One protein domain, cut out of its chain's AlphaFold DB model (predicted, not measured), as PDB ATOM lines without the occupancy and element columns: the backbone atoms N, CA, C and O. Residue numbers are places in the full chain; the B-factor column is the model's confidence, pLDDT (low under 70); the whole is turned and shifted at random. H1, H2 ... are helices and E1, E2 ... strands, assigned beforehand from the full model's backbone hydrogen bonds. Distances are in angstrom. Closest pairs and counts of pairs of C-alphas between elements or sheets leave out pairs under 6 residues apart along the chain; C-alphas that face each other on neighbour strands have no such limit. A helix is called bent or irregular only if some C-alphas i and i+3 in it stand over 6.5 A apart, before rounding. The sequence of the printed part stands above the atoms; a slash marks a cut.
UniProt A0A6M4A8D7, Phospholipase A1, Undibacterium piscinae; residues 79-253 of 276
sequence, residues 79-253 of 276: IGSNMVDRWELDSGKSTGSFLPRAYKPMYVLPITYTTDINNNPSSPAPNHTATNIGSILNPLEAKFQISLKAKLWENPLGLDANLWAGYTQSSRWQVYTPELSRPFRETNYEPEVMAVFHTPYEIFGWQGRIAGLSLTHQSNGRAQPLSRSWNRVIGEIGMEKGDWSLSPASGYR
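This is residues 79 to 253 of the 276 residues of the protein "Phospholipase A1" of Undibacterium piscinae (UniProt A0A6M4A8D7). One long, twisted sheet of antiparallel strands makes a bent wall that does not close into a barrel, with E1 and E2 at one edge and E8 and E9 at the other. E5, E6 and E7 bend along their length, the tiny helix H1 is on the sheet near the bend of E6, and residues 114 to 139 form a wide loop at the end of the sheet away from H1. The printed part has 175 residues, with one named helix followed by nine named strands, H1 and then E1 to E9, and its class is mostly strand. The sheet is branched and has no single order; E2 to E8 form a meander, each strand the antiparallel neighbour of the one before. The whole is loose, with a radius of gyration of the C-alphas of 19.8 A, and elongated, spanning 55 by 35 by 35 A.

H1 is residues 83 to 86, beginning at C-alpha 83 at (-4.540, -0.055, 102.210). E1 is residues 100 to 102 and E2 residues 107 to 113, 16.0 A long. E3, residues 140 to 154, measures 43.9 A from C-alpha 140 at (3.892, 34.708, 95.512) to C-alpha 154 at (3.869, -9.024, 91.643). E4, residues 161 to 173, is 38.2 A long, and E5, residues 184 to 198, is 40.0 A long. E6, residues 206 to 219, is 35.8 A long, and E7, residues 229 to 241, is 36.8 A long. E8 is residues 244 to 246, and E9 is residues 249 to 252, ending at C-alpha 252 at (16.546, 6.064, 108.608).

In the sheet, E1 and E2 lie on one side of E3, E1 beside residues 148 to 150 and E2 beside residues 140 to 145, and E4 lies on the other side. E1 and E3 are antiparallel, with N 101 and O 149 2.8 A apart, within hydrogen-bond range. E2 and E3 form a hairpin, with N 109 and O 143 at 2.7 A. The hairpin of E3 and E4 has N 148 and O 167 at 2.9 A. In the hairpin of E4 and E5, N 166 and O 192 are 2.8 A apart. E5 bends by 51 degrees at residue 195, and in its hairpin with E6, N 195 and O 213 are 2.8 A apart. E6 bends by 60 degrees at residue 209 and E7 by 53 degrees at residue 233; in their hairpin N 212 and O 236 are 2.8 A apart. On the other side of E7 from E6 lie E8, with N 239 and O 246 at 2.8 A, and E9, with N 235 and O 250 at 2.9 A. E8 runs on into E9 across a break of 2 residues, at 5 degrees. E2 and E9 are apart. H1 is on the sheet at a height of 4.8 A, over none of its strands; the closest C-alphas of H1 and E6 are those of Val 84 and Arg 209, 6.1 A apart. H1 is too short for an O i to N i+4 pair, and its one O i to N i+3 pair is within hydrogen-bond range.

The two C-alphas farthest apart are those of Glu 179 and Phe 204, 58.6 A. The printed part has no cut. The links from H1 to E1, 13 residues, and from E2 to E3, 26 residues, are long. The C-alphas of residues 114 to 139 lie 21 to 30 A from the mean of all C-alphas. The mean pLDDT of the printed part is 89.4, with values under 70 at residues 79 to 80, 132 to 135 and 250 to 253.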
ATOM      1  N   ILE A  79     -11.237  -0.347  94.091       61.06
ATOM      2  CA  ILE A  79      -9.778  -0.407  94.271       61.06
ATOM      3  C   ILE A  79      -9.296   0.866  94.987       61.06
ATOM      4  O   ILE A  79      -9.621   1.986  94.587       61.06
ATOM      5  N   GLY A  80      -8.539   0.684  96.071       66.69
ATOM      6  CA  GLY A  80      -8.087   1.754  96.962       66.69
ATOM      7  C   GLY A  80      -9.056   2.094  98.101       66.69
ATOM      8  O   GLY A  80      -8.875   3.127  98.742       66.69
ATOM      9  N   SER A  81     -10.077   1.266  98.353       74.69
ATOM     10  CA  SER A  81     -10.982   1.412  99.506       74.69
ATOM     11  C   SER A  81     -10.277   1.253 100.856       74.69
ATOM     12  O   SER A  81     -10.654   1.910 101.825       74.69
ATOM     13  N   ASN A  82      -9.247   0.408 100.885       82.69
ATOM     14  CA  ASN A  82      -8.382   0.118 102.017       82.69
ATOM     15  C   ASN A  82      -6.910   0.081 101.551       82.69
ATOM     16  O   ASN A  82      -6.606   0.151 100.351       82.69
ATOM     17  N   MET A  83      -5.978  -0.024 102.496       87.44
ATOM     18  CA  MET A  83      -4.540  -0.055 102.210       87.44
ATOM     19  C   MET A  83      -4.113  -1.245 101.340       87.44
ATOM     20  O   MET A  83      -3.265  -1.070 100.465       87.44
ATOM     21  N   VAL A  84      -4.696  -2.428 101.553       89.81
ATOM     22  CA  VAL A  84      -4.364  -3.666 100.819       89.81
ATOM     23  C   VAL A  84      -4.695  -3.504  99.335       89.81
ATOM     24  O   VAL A  84      -3.841  -3.751  98.485       89.81
ATOM     25  N   ASP A  85      -5.880  -2.974  99.021       88.94
ATOM     26  CA  ASP A  85      -6.317  -2.683  97.655       88.94
ATOM     27  C   ASP A  85      -5.422  -1.613  97.001       88.94
ATOM     28  O   ASP A  85      -5.043  -1.736  95.838       88.94
ATOM     29  N   ARG A  86      -5.045  -0.555  97.738       88.75
ATOM     30  CA  ARG A  86      -4.167   0.525  97.233       88.75
ATOM     31  C   ARG A  86      -2.767   0.019  96.858       88.75
ATOM     32  O   ARG A  86      -2.091   0.653  96.038       88.75
ATOM     33  N   TRP A  87      -2.315  -1.073  97.466       91.88
ATOM     34  CA  TRP A  87      -1.043  -1.739  97.174       91.88
ATOM     35  C   TRP A  87      -1.200  -3.040  96.377       91.88
ATOM     36  O   TRP A  87      -0.201  -3.715  96.123       91.88
ATOM     37  N   GLU A  88      -2.422  -3.340  95.924       91.38
ATOM     38  CA  GLU A  88      -2.787  -4.520  95.127       91.38
ATOM     39  C   GLU A  88      -2.261  -5.829  95.709       91.38
ATOM     40  O   GLU A  88      -1.774  -6.695  94.988       91.38
ATOM     41  N   LEU A  89      -2.305  -5.935  97.033       89.88
ATOM     42  CA  LEU A  89      -1.824  -7.114  97.749       89.88
ATOM     43  C   LEU A  89      -2.861  -8.245  97.755       89.88
ATOM     44  O   LEU A  89      -2.527  -9.376  98.071       89.88
ATOM     45  N   ASP A  90      -4.105  -7.957  97.368       82.69
ATOM     46  CA  ASP A  90      -5.102  -8.981  97.072       82.69
ATOM     47  C   ASP A  90      -4.969  -9.421  95.606       82.69
ATOM     48  O   ASP A  90      -5.194  -8.630  94.681       82.69
ATOM     49  N   SER A  91      -4.625 -10.694  95.397       71.25
ATOM     50  CA  SER A  91      -4.455 -11.291  94.064       71.25
ATOM     51  C   SER A  91      -5.708 -11.178  93.184       71.25
ATOM     52  O   SER A  91      -5.590 -11.060  91.964       71.25
ATOM     53  N   GLY A  92      -6.906 -11.117  93.777       75.81
ATOM     54  CA  GLY A  92      -8.160 -10.919  93.042       75.81
ATOM     55  C   GLY A  92      -8.360  -9.499  92.496       75.81
ATOM     56  O   GLY A  92      -9.232  -9.287  91.654       75.81
ATOM     57  N   LYS A  93      -7.565  -8.522  92.953       77.44
ATOM     58  CA  LYS A  93      -7.686  -7.091  92.613       77.44
ATOM     59  C   LYS A  93      -6.414  -6.499  91.995       77.44
ATOM     60  O   LYS A  93      -6.262  -5.277  91.925       77.44
ATOM     61  N   SER A  94      -5.504  -7.345  91.520       82.88
ATOM     62  CA  SER A  94      -4.322  -6.911  90.779       82.88
ATOM     63  C   SER A  94      -4.712  -6.323  89.421       82.88
ATOM     64  O   SER A  94      -5.439  -6.938  88.645       82.88
ATOM     65  N   THR A  95      -4.199  -5.133  89.098       84.81
ATOM     66  CA  THR A  95      -4.449  -4.488  87.795       84.81
ATOM     67  C   THR A  95      -3.260  -4.607  86.837       84.81
ATOM     68  O   THR A  95      -3.219  -3.927  85.818       84.81
ATOM     69  N   GLY A  96      -2.287  -5.473  87.141       86.31
ATOM     70  CA  GLY A  96      -1.101  -5.720  86.312       86.31
ATOM     71  C   GLY A  96       0.097  -4.797  86.584       86.31
ATOM     72  O   GLY A  96       0.021  -3.827  87.350       86.31
ATOM     73  N   SER A  97       1.239  -5.133  85.980       91.38
ATOM     74  CA  SER A  97       2.511  -4.408  86.125       91.38
ATOM     75  C   SER A  97       2.652  -3.258  85.121       91.38
ATOM     76  O   SER A  97       2.012  -3.243  84.074       91.38
ATOM     77  N   PHE A  98       3.510  -2.291  85.445       93.00
ATOM     78  CA  PHE A  98       3.889  -1.129  84.630       93.00
ATOM     79  C   PHE A  98       2.770  -0.136  84.288       93.00
ATOM     80  O   PHE A  98       3.003   0.806  83.534       93.00
ATOM     81  N   LEU A  99       1.584  -0.271  84.885       93.81
ATOM     82  CA  LEU A  99       0.544   0.748  84.773       93.81
ATOM     83  C   LEU A  99       0.770   1.859  85.812       93.81
ATOM     84  O   LEU A  99       0.813   1.565  87.013       93.81
ATOM     85  N   PRO A 100       0.913   3.128  85.385       93.19
ATOM     86  CA  PRO A 100       1.078   4.244  86.302       93.19
ATOM     87  C   PRO A 100      -0.235   4.555  87.024       93.19
ATOM     88  O   PRO A 100      -1.309   4.619  86.426       93.19
ATOM     89  N   ARG A 101      -0.139   4.784  88.331       92.38
ATOM     90  CA  ARG A 101      -1.249   5.097  89.238       92.38
ATOM     91  C   ARG A 101      -0.848   6.252  90.141       92.38
ATOM     92  O   ARG A 101       0.337   6.455  90.401       92.38
ATOM     93  N   ALA A 102      -1.824   6.992  90.655       93.50
ATOM     94  CA  ALA A 102      -1.552   8.031  91.644       93.50
ATOM     95  C   ALA A 102      -0.904   7.428  92.906       93.50
ATOM     96  O   ALA A 102      -1.329   6.376  93.392       93.50
ATOM     97  N   TYR A 103       0.118   8.098  93.444       93.19
ATOM     98  CA  TYR A 103       0.851   7.623  94.620       93.19
ATOM     99  C   TYR A 103       0.653   8.530  95.839       93.19
ATOM    100  O   TYR A 103      -0.139   8.199  96.731       93.19
ATOM    101  N   LYS A 104       1.359   9.661  95.893       92.69
ATOM    102  CA  LYS A 104       1.160  10.730  96.884       92.69
ATOM    103  C   LYS A 104       0.138  11.744  96.343       92.69
ATOM    104  O   LYS A 104      -0.209  11.674  95.163       92.69
ATOM    105  N   PRO A 105      -0.364  12.686  97.167       92.12
ATOM    106  CA  PRO A 105      -1.274  13.716  96.684       92.12
ATOM    107  C   PRO A 105      -0.702  14.442  95.467       92.12
ATOM    108  O   PRO A 105       0.448  14.886  95.480       92.12
ATOM    109  N   MET A 106      -1.518  14.549  94.425       95.12
ATOM    110  CA  MET A 106      -1.222  15.357  93.250       95.12
ATOM    111  C   MET A 106      -2.035  16.633  93.359       95.12
ATOM    112  O   MET A 106      -3.240  16.582  93.599       95.12
ATOM    113  N   TYR A 107      -1.377  17.774  93.228       96.75
ATOM    114  CA  TYR A 107      -2.030  19.061  93.397       96.75
ATOM    115  C   TYR A 107      -1.343  20.129  92.567       96.75
ATOM    116  O   TYR A 107      -0.142  20.059  92.300       96.75
ATOM    117  N   VAL A 108      -2.113  21.157  92.233       97.75
ATOM    118  CA  VAL A 108      -1.620  22.426  91.713       97.75
ATOM    119  C   VAL A 108      -2.224  23.513  92.588       97.75
ATOM    120  O   VAL A 108      -3.440  23.609  92.717       97.75
ATOM    121  N   LEU A 109      -1.365  24.303  93.214       97.62
ATOM    122  CA  LEU A 109      -1.702  25.507  93.954       97.62
ATOM    123  C   LEU A 109      -1.227  26.684  93.100       97.62
ATOM    124  O   LEU A 109      -0.024  26.952  93.064       97.62
ATOM    125  N   PRO A 110      -2.132  27.367  92.379       97.06
ATOM    126  CA  PRO A 110      -1.751  28.484  91.519       97.06
ATOM    127  C   PRO A 110      -1.102  29.629  92.301       97.06
ATOM    128  O   PRO A 110      -0.247  30.325  91.768       97.06
ATOM    129  N   ILE A 111      -1.497  29.793  93.569       96.75
ATOM    130  CA  ILE A 111      -1.011  30.841  94.459       96.75
ATOM    131  C   ILE A 111      -0.603  30.214  95.792       96.75
ATOM    132  O   ILE A 111      -1.403  29.574  96.475       96.75
ATOM    133  N   THR A 112       0.648  30.434  96.168       95.38
ATOM    134  CA  THR A 112       1.211  30.190  97.494       95.38
ATOM    135  C   THR A 112       1.997  31.424  97.909       95.38
ATOM    136  O   THR A 112       2.619  32.058  97.062       95.38
ATOM    137  N   TYR A 113       1.936  31.781  99.189       94.06
ATOM    138  CA  TYR A 113       2.584  32.971  99.737       94.06
ATOM    139  C   TYR A 113       3.582  32.571 100.825       94.06
ATOM    140  O   TYR A 113       3.266  31.723 101.661       94.06
ATOM    141  N   THR A 114       4.761  33.191 100.827       90.81
ATOM    142  CA  THR A 114       5.752  33.068 101.904       90.81
ATOM    143  C   THR A 114       6.267  34.440 102.323       90.81
ATOM    144  O   THR A 114       6.520  35.299 101.484       90.81
ATOM    145  N   THR A 115       6.423  34.655 103.628       86.88
ATOM    146  CA  THR A 115       7.010  35.885 104.186       86.88
ATOM    147  C   THR A 115       8.528  35.822 104.285       86.88
ATOM    148  O   THR A 115       9.174  36.855 104.415       86.88
ATOM    149  N   ASP A 116       9.084  34.615 104.260       86.12
ATOM    150  CA  ASP A 116      10.512  34.357 104.370       86.12
ATOM    151  C   ASP A 116      10.933  33.607 103.109       86.12
ATOM    152  O   ASP A 116      10.418  32.520 102.835       86.12
ATOM    153  N   ILE A 117      11.757  34.256 102.284       85.44
ATOM    154  CA  ILE A 117      12.384  33.643 101.114       85.44
ATOM    155  C   ILE A 117      13.863  33.478 101.439       85.44
ATOM    156  O   ILE A 117      14.594  34.449 101.657       85.44
ATOM    157  N   ASN A 118      14.321  32.240 101.390       84.88
ATOM    158  CA  ASN A 118      15.689  31.840 101.618       84.88
ATOM    159  C   ASN A 118      16.577  32.214 100.425       84.88
ATOM    160  O   ASN A 118      16.823  31.433  99.504       84.88
ATOM    161  N   ASN A 119      17.103  33.433 100.481       83.06
ATOM    162  CA  ASN A 119      18.050  33.969  99.504       83.06
ATOM    163  C   ASN A 119      19.507  33.533  99.749       83.06
ATOM    164  O   ASN A 119      20.398  33.919  98.992       83.06
ATOM    165  N   ASN A 120      19.773  32.752 100.799       85.44
ATOM    166  CA  ASN A 120      21.112  32.265 101.137       85.44
ATOM    167  C   ASN A 120      21.069  30.783 101.553       85.44
ATOM    168  O   ASN A 120      21.394  30.448 102.697       85.44
ATOM    169  N   PRO A 121      20.638  29.875 100.657       84.12
ATOM    170  CA  PRO A 121      20.488  28.474 100.997       84.12
ATOM    171  C   PRO A 121      21.857  27.858 101.284       84.12
ATOM    172  O   PRO A 121      22.785  27.902 100.472       84.12
ATOM    173  N   SER A 122      21.956  27.208 102.439       82.81
ATOM    174  CA  SER A 122      23.146  26.496 102.892       82.81
ATOM    175  C   SER A 122      22.798  25.074 103.320       82.81
ATOM    176  O   SER A 122      21.637  24.755 103.593       82.81
ATOM    177  N   SER A 123      23.790  24.194 103.308       80.81
ATOM    178  CA  SER A 123      23.713  22.891 103.956       80.81
ATOM    179  C   SER A 123      25.078  22.511 104.535       80.81
ATOM    180  O   SER A 123      26.076  23.146 104.190       80.81
ATOM    181  N   PRO A 124      25.156  21.519 105.445       80.12
ATOM    182  CA  PRO A 124      26.415  21.160 106.102       80.12
ATOM    183  C   PRO A 124      27.515  20.649 105.158       80.12
ATOM    184  O   PRO A 124      28.671  20.565 105.572       80.12
ATOM    185  N   ALA A 125      27.186  20.272 103.918       75.00
ATOM    186  CA  ALA A 125      28.177  19.776 102.973       75.00
ATOM    187  C   ALA A 125      29.142  20.878 102.486       75.00
ATOM    188  O   ALA A 125      28.729  22.014 102.235       75.00
ATOM    189  N   PRO A 126      30.429  20.547 102.255       79.88
ATOM    190  CA  PRO A 126      31.392  21.483 101.675       79.88
ATOM    191  C   PRO A 126      30.907  22.036 100.330       79.88
ATOM    192  O   PRO A 126      30.404  21.279  99.503       79.88
ATOM    193  N   ASN A 127      31.077  23.338 100.084       82.75
ATOM    194  CA  ASN A 127      30.661  24.029  98.851       82.75
ATOM    195  C   ASN A 127      29.139  24.015  98.562       82.75
ATOM    196  O   ASN A 127      28.744  24.189  97.412       82.75
ATOM    197  N   HIS A 128      28.282  23.826  99.576       83.75
ATOM    198  CA  HIS A 128      26.811  23.838  99.437       83.75
ATOM    199  C   HIS A 128      26.145  25.097 100.016       83.75
ATOM    200  O   HIS A 128      24.941  25.123 100.281       83.75
ATOM    201  N   THR A 129      26.919  26.165 100.186       84.94
ATOM    202  CA  THR A 129      26.427  27.470 100.637       84.94
ATOM    203  C   THR A 129      26.422  28.437  99.469       84.94
ATOM    204  O   THR A 129      27.479  28.808  98.961       84.94
ATOM    205  N   ALA A 130      25.230  28.845  99.041       82.88
ATOM    206  CA  ALA A 130      25.067  29.935  98.092       82.88
ATOM    207  C   ALA A 130      24.838  31.232  98.869       82.88
ATOM    208  O   ALA A 130      23.998  31.282  99.766       82.88
ATOM    209  N   THR A 131      25.577  32.280  98.518       76.94
ATOM    210  CA  THR A 131      25.327  33.631  99.022       76.94
ATOM    211  C   THR A 131      24.759  34.467  97.895       76.94
ATOM    212  O   THR A 131      25.261  34.407  96.776       76.94
ATOM    213  N   ASN A 132      23.706  35.222  98.202       67.44
ATOM    214  CA  ASN A 132      23.091  36.187  97.306       67.44
ATOM    215  C   ASN A 132      22.730  35.569  95.943       67.44
ATOM    216  O   ASN A 132      23.394  35.822  94.940       67.44
ATOM    217  N   ILE A 133      21.637  34.791  95.876       69.88
ATOM    218  CA  ILE A 133      21.125  34.238  94.596       69.88
ATOM    219  C   ILE A 133      20.710  35.347  93.591       69.88
ATOM    220  O   ILE A 133      20.157  35.048  92.533       69.88
ATOM    221  N   GLY A 134      20.949  36.628  93.911       59.53
ATOM    222  CA  GLY A 134      20.923  37.772  92.996       59.53
ATOM    223  C   GLY A 134      19.550  38.110  92.430       59.53
ATOM    224  O   GLY A 134      19.440  38.966  91.561       59.53
ATOM    225  N   SER A 135      18.508  37.425  92.895       68.38
ATOM    226  CA  SER A 135      17.189  37.425  92.281       68.38
ATOM    227  C   SER A 135      16.199  38.092  93.225       68.38
ATOM    228  O   SER A 135      16.012  37.630  94.349       68.38
ATOM    229  N   ILE A 136      15.543  39.160  92.768       76.69
ATOM    230  CA  ILE A 136      14.360  39.698  93.447       76.69
ATOM    231  C   ILE A 136      13.237  38.688  93.205       76.69
ATOM    232  O   ILE A 136      12.620  38.664  92.143       76.69
ATOM    233  N   LEU A 137      13.052  37.780  94.159       84.75
ATOM    234  CA  LEU A 137      12.015  36.758  94.112       84.75
ATOM    235  C   LEU A 137      10.701  37.325  94.652       84.75
ATOM    236  O   LEU A 137      10.683  38.071  95.630       84.75
ATOM    237  N   ASN A 138       9.595  36.943  94.024       89.00
ATOM    238  CA  ASN A 138       8.264  37.317  94.469       89.00
ATOM    239  C   ASN A 138       7.829  36.396  95.632       89.00
ATOM    240  O   ASN A 138       7.994  35.175  95.524       89.00
ATOM    241  N   PRO A 139       7.263  36.948  96.727       92.00
ATOM    242  CA  PRO A 139       6.600  36.188  97.796       92.00
ATOM    243  C   PRO A 139       5.494  35.246  97.320       92.00
ATOM    244  O   PRO A 139       5.163  34.289  98.020       92.00
ATOM    245  N   LEU A 140       4.906  35.529  96.154       94.75
ATOM    246  CA  LEU A 140       3.892  34.708  95.512       94.75
ATOM    247  C   LEU A 140       4.512  33.762  94.481       94.75
ATOM    248  O   LEU A 140       5.182  34.182  93.537       94.75
ATOM    249  N   GLU A 141       4.200  32.478  94.611       95.50
ATOM    250  CA  GLU A 141       4.622  31.424  93.687       95.50
ATOM    251  C   GLU A 141       3.475  30.457  93.399       95.50
ATOM    252  O   GLU A 141       2.606  30.241  94.245       95.50
ATOM    253  N   ALA A 142       3.519  29.788  92.248       97.31
ATOM    254  CA  ALA A 142       2.741  28.575  92.044       97.31
ATOM    255  C   ALA A 142       3.508  27.367  92.604       97.31
ATOM    256  O   ALA A 142       4.726  27.251  92.439       97.31
ATOM    257  N   LYS A 143       2.793  26.432  93.230       97.19
ATOM    258  CA  LYS A 143       3.351  25.181  93.755       97.19
ATOM    259  C   LYS A 143       2.563  24.006  93.214       97.19
ATOM    260  O   LYS A 143       1.343  23.985  93.319       97.19
ATOM    261  N   PHE A 144       3.237  22.986  92.713       97.81
ATOM    262  CA  PHE A 144       2.557  21.753  92.331       97.81
ATOM    263  C   PHE A 144       3.369  20.522  92.692       97.81
ATOM    264  O   PHE A 144       4.590  20.586  92.859       97.81
ATOM    265  N   GLN A 145       2.659  19.406  92.803       97.88
ATOM    266  CA  GLN A 145       3.238  18.094  93.014       97.88
ATOM    267  C   GLN A 145       2.594  17.082  92.073       97.88
ATOM    268  O   GLN A 145       1.368  16.983  91.997       97.88
ATOM    269  N   ILE A 146       3.436  16.312  91.397       97.56
ATOM    270  CA  ILE A 146       3.050  15.164  90.579       97.56
ATOM    271  C   ILE A 146       3.632  13.933  91.263       97.56
ATOM    272  O   ILE A 146       4.791  13.946  91.672       97.56
ATOM    273  N   SER A 147       2.833  12.883  91.437       97.75
ATOM    274  CA  SER A 147       3.284  11.674  92.121       97.75
ATOM    275  C   SER A 147       2.601  10.442  91.561       97.75
ATOM    276  O   SER A 147       1.388  10.262  91.701       97.75
ATOM    277  N   LEU A 148       3.403   9.585  90.942       97.75
ATOM    278  CA  LEU A 148       2.953   8.360  90.307       97.75
ATOM    279  C   LEU A 148       3.726   7.170  90.864       97.75
ATOM    280  O   LEU A 148       4.887   7.291  91.255       97.75
ATOM    281  N   LYS A 149       3.081   6.009  90.874       96.75
ATOM    282  CA  LYS A 149       3.714   4.717  91.119       96.75
ATOM    283  C   LYS A 149       3.277   3.709  90.073       96.75
ATOM    284  O   LYS A 149       2.169   3.801  89.552       96.75
ATOM    285  N   ALA A 150       4.123   2.728  89.811       96.75
ATOM    286  CA  ALA A 150       3.813   1.588  88.969       96.75
ATOM    287  C   ALA A 150       4.330   0.314  89.633       96.75
ATOM    288  O   ALA A 150       5.419   0.296  90.215       96.75
ATOM    289  N   LYS A 151       3.539  -0.754  89.554       96.12
ATOM    290  CA  LYS A 151       3.955  -2.070  90.037       96.12
ATOM    291  C   LYS A 151       5.002  -2.633  89.081       96.12
ATOM    292  O   LYS A 151       4.759  -2.677  87.880       96.12
ATOM    293  N   LEU A 152       6.161  -3.021  89.595       95.50
ATOM    294  CA  LEU A 152       7.240  -3.623  88.810       95.50
ATOM    295  C   LEU A 152       7.086  -5.138  88.749       95.50
ATOM    296  O   LEU A 152       7.173  -5.731  87.679       95.50
ATOM    297  N   TRP A 153       6.850  -5.752  89.908       93.94
ATOM    298  CA  TRP A 153       6.793  -7.199  90.045       93.94
ATOM    299  C   TRP A 153       5.790  -7.578  91.128       93.94
ATOM    300  O   TRP A 153       5.869  -7.111  92.263       93.94
ATOM    301  N   GLU A 154       4.836  -8.413  90.745       92.62
ATOM    302  CA  GLU A 154       3.869  -9.024  91.643       92.62
ATOM    303  C   GLU A 154       4.429 -10.300  92.268       92.62
ATOM    304  O   GLU A 154       4.941 -11.167  91.560       92.62
ATOM    305  N   ASN A 155       4.346 -10.389  93.593       90.69
ATOM    306  CA  ASN A 155       4.731 -11.551  94.389       90.69
ATOM    307  C   ASN A 155       6.068 -12.219  93.992       90.69
ATOM    308  O   ASN A 155       6.105 -13.431  93.771       90.69
ATOM    309  N   PRO A 156       7.191 -11.471  93.929       86.88
ATOM    310  CA  PRO A 156       8.463 -11.978  93.400       86.88
ATOM    311  C   PRO A 156       9.022 -13.193  94.150       86.88
ATOM    312  O   PRO A 156       9.777 -13.972  93.576       86.88
ATOM    313  N   LEU A 157       8.675 -13.345  95.433       86.06
ATOM    314  CA  LEU A 157       9.217 -14.370  96.333       86.06
ATOM    315  C   LEU A 157       8.138 -15.266  96.963       86.06
ATOM    316  O   LEU A 157       8.444 -16.022  97.879       86.06
ATOM    317  N   GLY A 158       6.876 -15.169  96.530       84.25
ATOM    318  CA  GLY A 158       5.777 -15.904  97.171       84.25
ATOM    319  C   GLY A 158       5.415 -15.403  98.579       84.25
ATOM    320  O   GLY A 158       4.745 -16.116  99.317       84.25
ATOM    321  N   LEU A 159       5.869 -14.205  98.965       84.69
ATOM    322  CA  LEU A 159       5.734 -13.626 100.312       84.69
ATOM    323  C   LEU A 159       4.537 -12.671 100.461       84.69
ATOM    324  O   LEU A 159       4.546 -11.829 101.355       84.69
ATOM    325  N   ASP A 160       3.552 -12.761  99.566       88.69
ATOM    326  CA  ASP A 160       2.378 -11.875  99.536       88.69
ATOM    327  C   ASP A 160       2.792 -10.388  99.508       88.69
ATOM    328  O   ASP A 160       2.392  -9.551 100.324       88.69
ATOM    329  N   ALA A 161       3.716 -10.092  98.587       92.69
ATOM    330  CA  ALA A 161       4.413  -8.817  98.507       92.69
ATOM    331  C   ALA A 161       4.500  -8.301  97.075       92.69
ATOM    332  O   ALA A 161       4.715  -9.066  96.143       92.69
ATOM    333  N   ASN A 162       4.438  -6.989  96.896       94.94
ATOM    334  CA  ASN A 162       4.588  -6.359  95.591       94.94
ATOM    335  C   ASN A 162       5.774  -5.400  95.583       94.94
ATOM    336  O   ASN A 162       5.968  -4.619  96.519       94.94
ATOM    337  N   LEU A 163       6.534  -5.423  94.488       96.44
ATOM    338  CA  LEU A 163       7.595  -4.463  94.214       96.44
ATOM    339  C   LEU A 163       7.054  -3.329  93.341       96.44
ATOM    340  O   LEU A 163       6.444  -3.570  92.297       96.44
ATOM    341  N   TRP A 164       7.321  -2.090  93.736       97.38
ATOM    342  CA  TRP A 164       6.831  -0.880  93.085       97.38
ATOM    343  C   TRP A 164       7.970   0.090  92.787       97.38
ATOM    344  O   TRP A 164       8.905   0.229  93.572       97.38
ATOM    345  N   ALA A 165       7.839   0.820  91.683       98.19
ATOM    346  CA  ALA A 165       8.576   2.049  91.430       98.19
ATOM    347  C   ALA A 165       7.652   3.239  91.676       98.19
ATOM    348  O   ALA A 165       6.484   3.220  91.285       98.19
ATOM    349  N   GLY A 166       8.179   4.278  92.304       97.88
ATOM    350  CA  GLY A 166       7.511   5.541  92.554       97.88
ATOM    351  C   GLY A 166       8.337   6.695  92.015       97.88
ATOM    352  O   GLY A 166       9.566   6.645  91.981       97.88
ATOM    353  N   TYR A 167       7.657   7.753  91.607       98.12
ATOM    354  CA  TYR A 167       8.276   9.016  91.257       98.12
ATOM    355  C   TYR A 167       7.398  10.152  91.755       98.12
ATOM    356  O   TYR A 167       6.226  10.256  91.386       98.12
ATOM    357  N   THR A 168       7.968  11.004  92.602       98.06
ATOM    358  CA  THR A 168       7.327  12.232  93.069       98.06
ATOM    359  C   THR A 168       8.171  13.430  92.670       98.06
ATOM    360  O   THR A 168       9.373  13.457  92.900       98.06
ATOM    361  N   GLN A 169       7.532  14.441  92.097       97.88
ATOM    362  CA  GLN A 169       8.156  15.711  91.769       97.88
ATOM    363  C   GLN A 169       7.363  16.840  92.416       97.88
ATOM    364  O   GLN A 169       6.149  16.913  92.239       97.88
ATOM    365  N   SER A 170       8.041  17.735  93.133       96.69
ATOM    366  CA  SER A 170       7.448  18.967  93.662       96.69
ATOM    367  C   SER A 170       8.203  20.171  93.123       96.69
ATOM    368  O   SER A 170       9.418  20.258  93.287       96.69
ATOM    369  N   SER A 171       7.481  21.137  92.566       97.12
ATOM    370  CA  SER A 171       8.068  22.336  91.964       97.12
ATOM    371  C   SER A 171       7.477  23.609  92.559       97.12
ATOM    372  O   SER A 171       6.293  23.663  92.900       97.12
ATOM    373  N   ARG A 172       8.323  24.635  92.670       95.62
ATOM    374  CA  ARG A 172       7.954  26.011  93.001       95.62
ATOM    375  C   ARG A 172       8.328  26.927  91.856       95.62
ATOM    376  O   ARG A 172       9.482  26.964  91.423       95.62
ATOM    377  N   TRP A 173       7.331  27.633  91.356       96.12
ATOM    378  CA  TRP A 173       7.418  28.378  90.118       96.12
ATOM    379  C   TRP A 173       7.104  29.850  90.361       96.12
ATOM    380  O   TRP A 173       6.015  30.201  90.814       96.12
ATOM    381  N   GLN A 174       8.056  30.716  90.016       94.69
ATOM    382  CA  GLN A 174       7.948  32.171  90.117       94.69
ATOM    383  C   GLN A 174       7.098  32.743  88.966       94.69
ATOM    384  O   GLN A 174       7.543  33.595  88.202       94.69
ATOM    385  N   VAL A 175       5.856  32.264  88.815       95.88
ATOM    386  CA  VAL A 175       4.908  32.692  87.762       95.88
ATOM    387  C   VAL A 175       4.711  34.211  87.754       95.88
ATOM    388  O   VAL A 175       4.534  34.818  86.695       95.88
ATOM    389  N   TYR A 176       4.772  34.821  88.936       94.50
ATOM    390  CA  TYR A 176       4.505  36.236  89.178       94.50
ATOM    391  C   TYR A 176       5.762  37.121  89.133       94.50
ATOM    392  O   TYR A 176       5.718  38.251  89.613       94.50
ATOM    393  N   THR A 177       6.858  36.629  88.545       92.81
ATOM    394  CA  THR A 177       8.137  37.357  88.423       92.81
ATOM    395  C   THR A 177       8.536  37.476  86.948       92.81
ATOM    396  O   THR A 177       9.428  36.756  86.473       92.81
ATOM    397  N   PRO A 178       7.821  38.302  86.158       92.62
ATOM    398  CA  PRO A 178       8.091  38.459  84.731       92.62
ATOM    399  C   PRO A 178       9.488  39.027  84.440       92.62
ATOM    400  O   PRO A 178      10.065  38.687  83.410       92.62
ATOM    401  N   GLU A 179      10.064  39.807  85.354       91.38
ATOM    402  CA  GLU A 179      11.393  40.425  85.242       91.38
ATOM    403  C   GLU A 179      12.511  39.378  85.140       91.38
ATOM    404  O   GLU A 179      13.545  39.627  84.527       91.38
ATOM    405  N   LEU A 180      12.286  38.183  85.698       88.12
ATOM    406  CA  LEU A 180      13.209  37.044  85.640       88.12
ATOM    407  C   LEU A 180      12.757  35.964  84.649       88.12
ATOM    408  O   LEU A 180      13.241  34.835  84.696       88.12
ATOM    409  N   SER A 181      11.822  36.283  83.749       92.56
ATOM    410  CA  SER A 181      11.232  35.319  82.808       92.56
ATOM    411  C   SER A 181      10.540  34.132  83.492       92.56
ATOM    412  O   SER A 181      10.488  33.033  82.944       92.56
ATOM    413  N   ARG A 182       9.962  34.362  84.680       94.06
ATOM    414  CA  ARG A 182       9.162  33.387  85.441       94.06
ATOM    415  C   ARG A 182       9.882  32.048  85.670       94.06
ATOM    416  O   ARG A 182       9.393  31.003  85.229       94.06
ATOM    417  N   PRO A 183      11.042  32.046  86.342       92.88
ATOM    418  CA  PRO A 183      11.854  30.848  86.479       92.88
ATOM    419  C   PRO A 183      11.240  29.863  87.482       92.88
ATOM    420  O   PRO A 183      10.532  30.236  88.421       92.88
ATOM    421  N   PHE A 184      11.552  28.578  87.339       94.25
ATOM    422  CA  PHE A 184      11.379  27.643  88.449       94.25
ATOM    423  C   PHE A 184      12.438  27.947  89.501       94.25
ATOM    424  O   PHE A 184      13.633  27.866  89.219       94.25
ATOM    425  N   ARG A 185      12.006  28.298  90.713       91.25
ATOM    426  CA  ARG A 185      12.941  28.557  91.808       91.25
ATOM    427  C   ARG A 185      13.567  27.261  92.306       91.25
ATOM    428  O   ARG A 185      14.763  27.227  92.578       91.25
ATOM    429  N   GLU A 186      12.750  26.216  92.412       91.31
ATOM    430  CA  GLU A 186      13.160  24.922  92.945       91.31
ATOM    431  C   GLU A 186      12.274  23.800  92.390       91.31
ATOM    432  O   GLU A 186      11.045  23.904  92.413       91.31
ATOM    433  N   THR A 187      12.891  22.696  91.972       96.12
ATOM    434  CA  THR A 187      12.199  21.439  91.663       96.12
ATOM    435  C   THR A 187      12.889  20.317  92.412       96.12
ATOM    436  O   THR A 187      14.095  20.163  92.301       96.12
ATOM    437  N   ASN A 188      12.128  19.541  93.178       95.81
ATOM    438  CA  ASN A 188      12.610  18.363  93.886       95.81
ATOM    439  C   ASN A 188      12.114  17.107  93.182       95.81
ATOM    440  O   ASN A 188      10.913  16.968  92.954       95.81
ATOM    441  N   TYR A 189      13.044  16.209  92.886       97.81
ATOM    442  CA  TYR A 189      12.858  14.914  92.256       97.81
ATOM    443  C   TYR A 189      13.026  13.828  93.310       97.81
ATOM    444  O   TYR A 189      14.051  13.790  93.987       97.81
ATOM    445  N   GLU A 190      12.039  12.952  93.449       96.69
ATOM    446  CA  GLU A 190      12.025  11.884  94.446       96.69
ATOM    447  C   GLU A 190      11.610  10.547  93.807       96.69
ATOM    448  O   GLU A 190      10.438  10.158  93.882       96.69
ATOM    449  N   PRO A 191      12.533   9.854  93.114       97.69
ATOM    450  CA  PRO A 191      12.336   8.461  92.736       97.69
ATOM    451  C   PRO A 191      12.439   7.524  93.950       97.69
ATOM    452  O   PRO A 191      13.256   7.716  94.856       97.69
ATOM    453  N   GLU A 192      11.623   6.475  93.943       96.31
ATOM    454  CA  GLU A 192      11.502   5.505  95.030       96.31
ATOM    455  C   GLU A 192      11.336   4.081  94.479       96.31
ATOM    456  O   GLU A 192      10.652   3.874  93.477       96.31
ATOM    457  N   VAL A 193      11.925   3.090  95.144       97.81
ATOM    458  CA  VAL A 193      11.625   1.665  94.934       97.81
ATOM    459  C   VAL A 193      11.116   1.097  96.247       97.81
ATOM    460  O   VAL A 193      11.743   1.306  97.281       97.81
ATOM    461  N   MET A 194       9.978   0.406  96.217       96.62
ATOM    462  CA  MET A 194       9.234   0.017  97.416       96.62
ATOM    463  C   MET A 194       8.868  -1.461  97.344       96.62
ATOM    464  O   MET A 194       8.279  -1.899  96.357       96.62
ATOM    465  N   ALA A 195       9.171  -2.211  98.395       96.50
ATOM    466  CA  ALA A 195       8.621  -3.537  98.629       96.50
ATOM    467  C   ALA A 195       7.539  -3.419  99.704       96.50
ATOM    468  O   ALA A 195       7.821  -2.963 100.812       96.50
ATOM    469  N   VAL A 196       6.308  -3.798  99.372       95.62
ATOM    470  CA  VAL A 196       5.169  -3.725 100.296       95.62
ATOM    471  C   VAL A 196       4.596  -5.118 100.475       95.62
ATOM    472  O   VAL A 196       4.309  -5.791  99.491       95.62
ATOM    473  N   PHE A 197       4.451  -5.526 101.727       94.81
ATOM    474  CA  PHE A 197       4.019  -6.842 102.177       94.81
ATOM    475  C   PHE A 197       2.649  -6.725 102.833       94.81
ATOM    476  O   PHE A 197       2.392  -5.763 103.563       94.81
ATOM    477  N   HIS A 198       1.796  -7.720 102.624       94.12
ATOM    478  CA  HIS A 198       0.569  -7.873 103.391       94.12
ATOM    479  C   HIS A 198       0.893  -8.390 104.799       94.12
ATOM    480  O   HIS A 198       1.597  -9.386 104.958       94.12
ATOM    481  N   THR A 199       0.403  -7.714 105.840       91.88
ATOM    482  CA  THR A 199       0.682  -8.086 107.240       91.88
ATOM    483  C   THR A 199      -0.593  -8.168 108.081       91.88
ATOM    484  O   THR A 199      -0.882  -7.258 108.859       91.88
ATOM    485  N   PRO A 200      -1.368  -9.264 107.970       90.50
ATOM    486  CA  PRO A 200      -2.619  -9.418 108.700       90.50
ATOM    487  C   PRO A 200      -2.352  -9.770 110.171       90.50
ATOM    488  O   PRO A 200      -2.176 -10.929 110.539       90.50
ATOM    489  N   TYR A 201      -2.326  -8.759 111.033       91.56
ATOM    490  CA  TYR A 201      -2.300  -8.919 112.489       91.56
ATOM    491  C   TYR A 201      -3.316  -7.976 113.137       91.56
ATOM    492  O   TYR A 201      -3.737  -7.001 112.523       91.56
ATOM    493  N   GLU A 202      -3.703  -8.225 114.386       94.62
ATOM    494  CA  GLU A 202      -4.592  -7.326 115.128       94.62
ATOM    495  C   GLU A 202      -3.982  -6.951 116.481       94.62
ATOM    496  O   GLU A 202      -3.544  -7.819 117.234       94.62
ATOM    497  N   ILE A 203      -3.948  -5.652 116.794       93.00
ATOM    498  CA  ILE A 203      -3.453  -5.122 118.072       93.00
ATOM    499  C   ILE A 203      -4.404  -4.018 118.557       93.00
ATOM    500  O   ILE A 203      -4.591  -3.009 117.885       93.00
ATOM    501  N   PHE A 204      -5.023  -4.185 119.732       94.06
ATOM    502  CA  PHE A 204      -5.972  -3.216 120.323       94.06
ATOM    503  C   PHE A 204      -7.116  -2.779 119.370       94.06
ATOM    504  O   PHE A 204      -7.561  -1.620 119.358       94.06
ATOM    505  N   GLY A 205      -7.595  -3.713 118.541       92.56
ATOM    506  CA  GLY A 205      -8.626  -3.488 117.523       92.56
ATOM    507  C   GLY A 205      -8.149  -2.729 116.280       92.56
ATOM    508  O   GLY A 205      -8.984  -2.330 115.472       92.56
ATOM    509  N   TRP A 206      -6.845  -2.478 116.135       94.00
ATOM    510  CA  TRP A 206      -6.236  -2.038 114.881       94.00
ATOM    511  C   TRP A 206      -5.810  -3.249 114.068       94.00
ATOM    512  O   TRP A 206      -5.095  -4.109 114.578       94.00
ATOM    513  N   GLN A 207      -6.212  -3.288 112.803       94.38
ATOM    514  CA  GLN A 207      -5.822  -4.327 111.861       94.38
ATOM    515  C   GLN A 207      -4.580  -3.866 111.103       94.38
ATOM    516  O   GLN A 207      -4.638  -2.887 110.360       94.38
ATOM    517  N   GLY A 208      -3.464  -4.563 111.293       93.62
ATOM    518  CA  GLY A 208      -2.312  -4.494 110.404       93.62
ATOM    519  C   GLY A 208      -2.741  -4.851 108.987       93.62
ATOM    520  O   GLY A 208      -3.434  -5.846 108.762       93.62
ATOM    521  N   ARG A 209      -2.401  -3.982 108.041       93.25
ATOM    522  CA  ARG A 209      -2.688  -4.160 106.618       93.25
ATOM    523  C   ARG A 209      -1.414  -4.352 105.831       93.25
ATOM    524  O   ARG A 209      -1.359  -5.226 104.977       93.25
ATOM    525  N   ILE A 210      -0.411  -3.520 106.090       94.44
ATOM    526  CA  ILE A 210       0.824  -3.532 105.314       94.44
ATOM    527  C   ILE A 210       2.053  -3.325 106.192       94.44
ATOM    528  O   ILE A 210       2.014  -2.609 107.195       94.44
ATOM    529  N   ALA A 211       3.164  -3.903 105.755       94.69
ATOM    530  CA  ALA A 211       4.502  -3.462 106.114       94.69
ATOM    531  C   ALA A 211       5.264  -3.144 104.827       94.69
ATOM    532  O   ALA A 211       5.162  -3.875 103.846       94.69
ATOM    533  N   GLY A 212       6.003  -2.045 104.809       94.12
ATOM    534  CA  GLY A 212       6.709  -1.559 103.633       94.12
ATOM    535  C   GLY A 212       8.164  -1.249 103.936       94.12
ATOM    536  O   GLY A 212       8.499  -0.793 105.031       94.12
ATOM    537  N   LEU A 213       9.021  -1.470 102.946       95.12
ATOM    538  CA  LEU A 213      10.391  -0.983 102.933       95.12
ATOM    539  C   LEU A 213      10.659  -0.279 101.607       95.12
ATOM    540  O   LEU A 213      10.448  -0.857 100.539       95.12
ATOM    541  N   SER A 214      11.176   0.940 101.679       94.31
ATOM    542  CA  SER A 214      11.437   1.764 100.508       94.31
ATOM    543  C   SER A 214      12.856   2.300 100.481       94.31
ATOM    544  O   SER A 214      13.400   2.725 101.501       94.31
ATOM    545  N   LEU A 215      13.436   2.339  99.286       95.44
ATOM    546  CA  LEU A 215      14.667   3.050  98.981       95.44
ATOM    547  C   LEU A 215      14.304   4.305  98.196       95.44
ATOM    548  O   LEU A 215      13.771   4.218  97.090       95.44
ATOM    549  N   THR A 216      14.595   5.470  98.761       93.00
ATOM    550  CA  THR A 216      14.232   6.761  98.176       93.00
ATOM    551  C   THR A 216      15.485   7.580  97.919       93.00
ATOM    552  O   THR A 216      16.266   7.826  98.841       93.00
ATOM    553  N   HIS A 217      15.644   8.074  96.698       93.81
ATOM    554  CA  HIS A 217      16.578   9.157  96.409       93.81
ATOM    555  C   HIS A 217      15.780  10.448  96.292       93.81
ATOM    556  O   HIS A 217      14.712  10.450  95.695       93.81
ATOM    557  N   GLN A 218      16.277  11.545  96.850       92.50
ATOM    558  CA  GLN A 218      15.688  12.856  96.624       92.50
ATOM    559  C   GLN A 218      16.792  13.853  96.296       92.50
ATOM    560  O   GLN A 218      17.797  13.931  97.003       92.50
ATOM    561  N   SER A 219      16.600  14.629  95.235       92.62
ATOM    562  CA  SER A 219      17.517  15.693  94.838       92.62
ATOM    563  C   SER A 219      16.780  16.837  94.163       92.62
ATOM    564  O   SER A 219      15.617  16.701  93.790       92.62
ATOM    565  N   ASN A 220      17.454  17.969  93.992       93.25
ATOM    566  CA  ASN A 220      16.902  19.095  93.244       93.25
ATOM    567  C   ASN A 220      17.462  19.272  91.826       93.25
ATOM    568  O   ASN A 220      17.089  20.207  91.120       93.25
ATOM    569  N   GLY A 221      18.375  18.391  91.403       92.75
ATOM    570  CA  GLY A 221      18.980  18.429  90.069       92.75
ATOM    571  C   GLY A 221      19.854  19.659  89.788       92.75
ATOM    572  O   GLY A 221      20.157  19.927  88.627       92.75
ATOM    573  N   ARG A 222      20.258  20.428  90.811       90.38
ATOM    574  CA  ARG A 222      21.089  21.632  90.641       90.38
ATOM    575  C   ARG A 222      22.577  21.330  90.818       90.38
ATOM    576  O   ARG A 222      22.960  20.405  91.524       90.38
ATOM    577  N   ALA A 223      23.424  22.156  90.207       90.31
ATOM    578  CA  ALA A 223      24.865  22.143  90.446       90.31
ATOM    579  C   ALA A 223      25.233  22.873  91.752       90.31
ATOM    580  O   ALA A 223      24.432  23.630  92.310       90.31
ATOM    581  N   GLN A 224      26.457  22.668  92.247       88.38
ATOM    582  CA  GLN A 224      26.994  23.457  93.361       88.38
ATOM    583  C   GLN A 224      26.978  24.964  93.024       88.38
ATOM    584  O   GLN A 224      27.194  25.319  91.864       88.38
ATOM    585  N   PRO A 225      26.718  25.855  94.002       89.00
ATOM    586  CA  PRO A 225      26.494  25.581  95.430       89.00
ATOM    587  C   PRO A 225      25.036  25.253  95.819       89.00
ATOM    588  O   PRO A 225      24.735  25.021  96.991       89.00
ATOM    589  N   LEU A 226      24.116  25.226  94.851       87.69
ATOM    590  CA  LEU A 226      22.672  25.047  95.076       87.69
ATOM    591  C   LEU A 226      22.219  23.580  95.048       87.69
ATOM    592  O   LEU A 226      21.055  23.300  95.332       87.69
ATOM    593  N   SER A 227      23.119  22.654  94.710       89.06
ATOM    594  CA  SER A 227      22.875  21.209  94.737       89.06
ATOM    595  C   SER A 227      22.351  20.776  96.100       89.06
ATOM    596  O   SER A 227      22.916  21.156  97.121       89.06
ATOM    597  N   ARG A 228      21.279  19.988  96.135       88.62
ATOM    598  CA  ARG A 228      20.771  19.324  97.340       88.62
ATOM    599  C   ARG A 228      20.429  17.891  96.987       88.62
ATOM    600  O   ARG A 228      19.769  17.652  95.972       88.62
ATOM    601  N   SER A 229      20.892  16.938  97.792       87.88
ATOM    602  CA  SER A 229      20.560  15.526  97.587       87.88
ATOM    603  C   SER A 229      20.813  14.646  98.808       87.88
ATOM    604  O   SER A 229      21.734  14.862  99.603       87.88
ATOM    605  N   TRP A 230      20.001  13.602  98.930       86.81
ATOM    606  CA  TRP A 230      20.102  12.603  99.987       86.81
ATOM    607  C   TRP A 230      19.369  11.310  99.613       86.81
ATOM    608  O   TRP A 230      18.528  11.283  98.714       86.81
ATOM    609  N   ASN A 231      19.708  10.233 100.322       87.19
ATOM    610  CA  ASN A 231      19.081   8.922 100.188       87.19
ATOM    611  C   ASN A 231      18.452   8.526 101.526       87.19
ATOM    612  O   ASN A 231      19.022   8.802 102.586       87.19
ATOM    613  N   ARG A 232      17.294   7.870 101.476       88.12
ATOM    614  CA  ARG A 232      16.562   7.385 102.649       88.12
ATOM    615  C   ARG A 232      16.197   5.920 102.461       88.12
ATOM    616  O   ARG A 232      15.810   5.518 101.365       88.12
ATOM    617  N   VAL A 233      16.283   5.165 103.549       90.94
ATOM    618  CA  VAL A 233      15.601   3.878 103.685       90.94
ATOM    619  C   VAL A 233      14.403   4.127 104.589       90.94
ATOM    620  O   VAL A 233      14.571   4.625 105.702       90.94
ATOM    621  N   ILE A 234      13.197   3.863 104.101       88.69
ATOM    622  CA  ILE A 234      11.955   4.167 104.815       88.69
ATOM    623  C   ILE A 234      11.240   2.862 105.125       88.69
ATOM    624  O   ILE A 234      10.919   2.106 104.217       88.69
ATOM    625  N   GLY A 235      10.998   2.605 106.408       92.69
ATOM    626  CA  GLY A 235      10.076   1.570 106.857       92.69
ATOM    627  C   GLY A 235       8.685   2.166 107.058       92.69
ATOM    628  O   GLY A 235       8.554   3.219 107.685       92.69
ATOM    629  N   GLU A 236       7.654   1.501 106.552       91.38
ATOM    630  CA  GLU A 236       6.251   1.875 106.743       91.38
ATOM    631  C   GLU A 236       5.489   0.722 107.396       91.38
ATOM    632  O   GLU A 236       5.693  -0.445 107.067       91.38
ATOM    633  N   ILE A 237       4.588   1.052 108.314       92.75
ATOM    634  CA  ILE A 237       3.571   0.130 108.814       92.75
ATOM    635  C   ILE A 237       2.230   0.797 108.564       92.75
ATOM    636  O   ILE A 237       2.072   1.966 108.901       92.75
ATOM    637  N   GLY A 238       1.274   0.071 107.997       92.62
ATOM    638  CA  GLY A 238      -0.072   0.573 107.753       92.62
ATOM    639  C   GLY A 238      -1.109  -0.246 108.504       92.62
ATOM    640  O   GLY A 238      -1.132  -1.474 108.413       92.62
ATOM    641  N   MET A 239      -1.957   0.444 109.261       94.31
ATOM    642  CA  MET A 239      -3.003  -0.138 110.093       94.31
ATOM    643  C   MET A 239      -4.333   0.583 109.874       94.31
ATOM    644  O   MET A 239      -4.370   1.792 109.641       94.31
ATOM    645  N   GLU A 240      -5.438  -0.141 110.014       92.94
ATOM    646  CA  GLU A 240      -6.790   0.400 109.862       92.94
ATOM    647  C   GLU A 240      -7.702  -0.007 111.022       92.94
ATOM    648  O   GLU A 240      -7.564  -1.092 111.595       92.94
ATOM    649  N   LYS A 241      -8.657   0.863 111.363       93.00
ATOM    650  CA  LYS A 241      -9.695   0.606 112.371       93.00
ATOM    651  C   LYS A 241     -10.975   1.367 112.019       93.00
ATOM    652  O   LYS A 241     -11.054   2.580 112.208       93.00
ATOM    653  N   GLY A 242     -11.993   0.661 111.524       87.75
ATOM    654  CA  GLY A 242     -13.209   1.300 111.005       87.75
ATOM    655  C   GLY A 242     -12.877   2.227 109.832       87.75
ATOM    656  O   GLY A 242     -12.238   1.797 108.879       87.75
ATOM    657  N   ASP A 243     -13.254   3.504 109.926       86.69
ATOM    658  CA  ASP A 243     -12.919   4.531 108.925       86.69
ATOM    659  C   ASP A 243     -11.531   5.176 109.128       86.69
ATOM    660  O   ASP A 243     -11.133   6.051 108.358       86.69
ATOM    661  N   TRP A 244     -10.781   4.768 110.156       89.12
ATOM    662  CA  TRP A 244      -9.451   5.304 110.439       89.12
ATOM    663  C   TRP A 244      -8.362   4.511 109.722       89.12
ATOM    664  O   TRP A 244      -8.357   3.280 109.729       89.12
ATOM    665  N   SER A 245      -7.392   5.241 109.172       88.62
ATOM    666  CA  SER A 245      -6.224   4.711 108.473       88.62
ATOM    667  C   SER A 245      -4.972   5.389 109.029       88.62
ATOM    668  O   SER A 245      -4.908   6.618 109.103       88.62
ATOM    669  N   LEU A 246      -3.998   4.598 109.476       89.19
ATOM    670  CA  LEU A 246      -2.779   5.065 110.128       89.19
ATOM    671  C   LEU A 246      -1.559   4.400 109.484       89.19
ATOM    672  O   LEU A 246      -1.363   3.199 109.633       89.19
ATOM    673  N   SER A 247      -0.722   5.202 108.824       86.62
ATOM    674  CA  SER A 247       0.523   4.760 108.181       86.62
ATOM    675  C   SER A 247       1.751   5.480 108.755       86.62
ATOM    676  O   SER A 247       2.243   6.438 108.149       86.62
ATOM    677  N   PRO A 248       2.252   5.116 109.950       82.31
ATOM    678  CA  PRO A 248       3.539   5.599 110.418       82.31
ATOM    679  C   PRO A 248       4.650   5.135 109.474       82.31
ATOM    680  O   PRO A 248       4.907   3.943 109.317       82.31
ATOM    681  N   ALA A 249       5.347   6.107 108.895       80.00
ATOM    682  CA  ALA A 249       6.579   5.886 108.161       80.00
ATOM    683  C   ALA A 249       7.759   6.455 108.959       80.00
ATOM    684  O   ALA A 249       7.735   7.608 109.405       80.00
ATOM    685  N   SER A 250       8.798   5.643 109.140       67.25
ATOM    686  CA  SER A 250      10.065   6.041 109.745       67.25
ATOM    687  C   SER A 250      11.171   5.911 108.708       67.25
ATOM    688  O   SER A 250      11.423   4.831 108.183       67.25
ATOM    689  N   GLY A 251      11.824   7.027 108.395       59.84
ATOM    690  CA  GLY A 251      13.012   7.039 107.547       59.84
ATOM    691  C   GLY A 251      14.275   6.984 108.396       59.84
ATOM    692  O   GLY A 251      14.449   7.835 109.267       59.84
ATOM    693  N   TYR A 252      15.171   6.039 108.111       50.12
ATOM    694  CA  TYR A 252      16.546   6.064 108.608       50.12
ATOM    695  C   TYR A 252      17.476   6.623 107.521       50.12
ATOM    696  O   TYR A 252      17.330   6.331 106.328       50.12
ATOM    697  N   ARG A 253      18.419   7.480 107.925       52.12
ATOM    698  CA  ARG A 253      19.426   8.077 107.037       52.12
ATOM    699  C   ARG A 253      20.711   7.279 107.168       52.12
ATOM    700  O   ARG A 253      21.456   7.538 108.096       52.12
TER     701      ARG A 253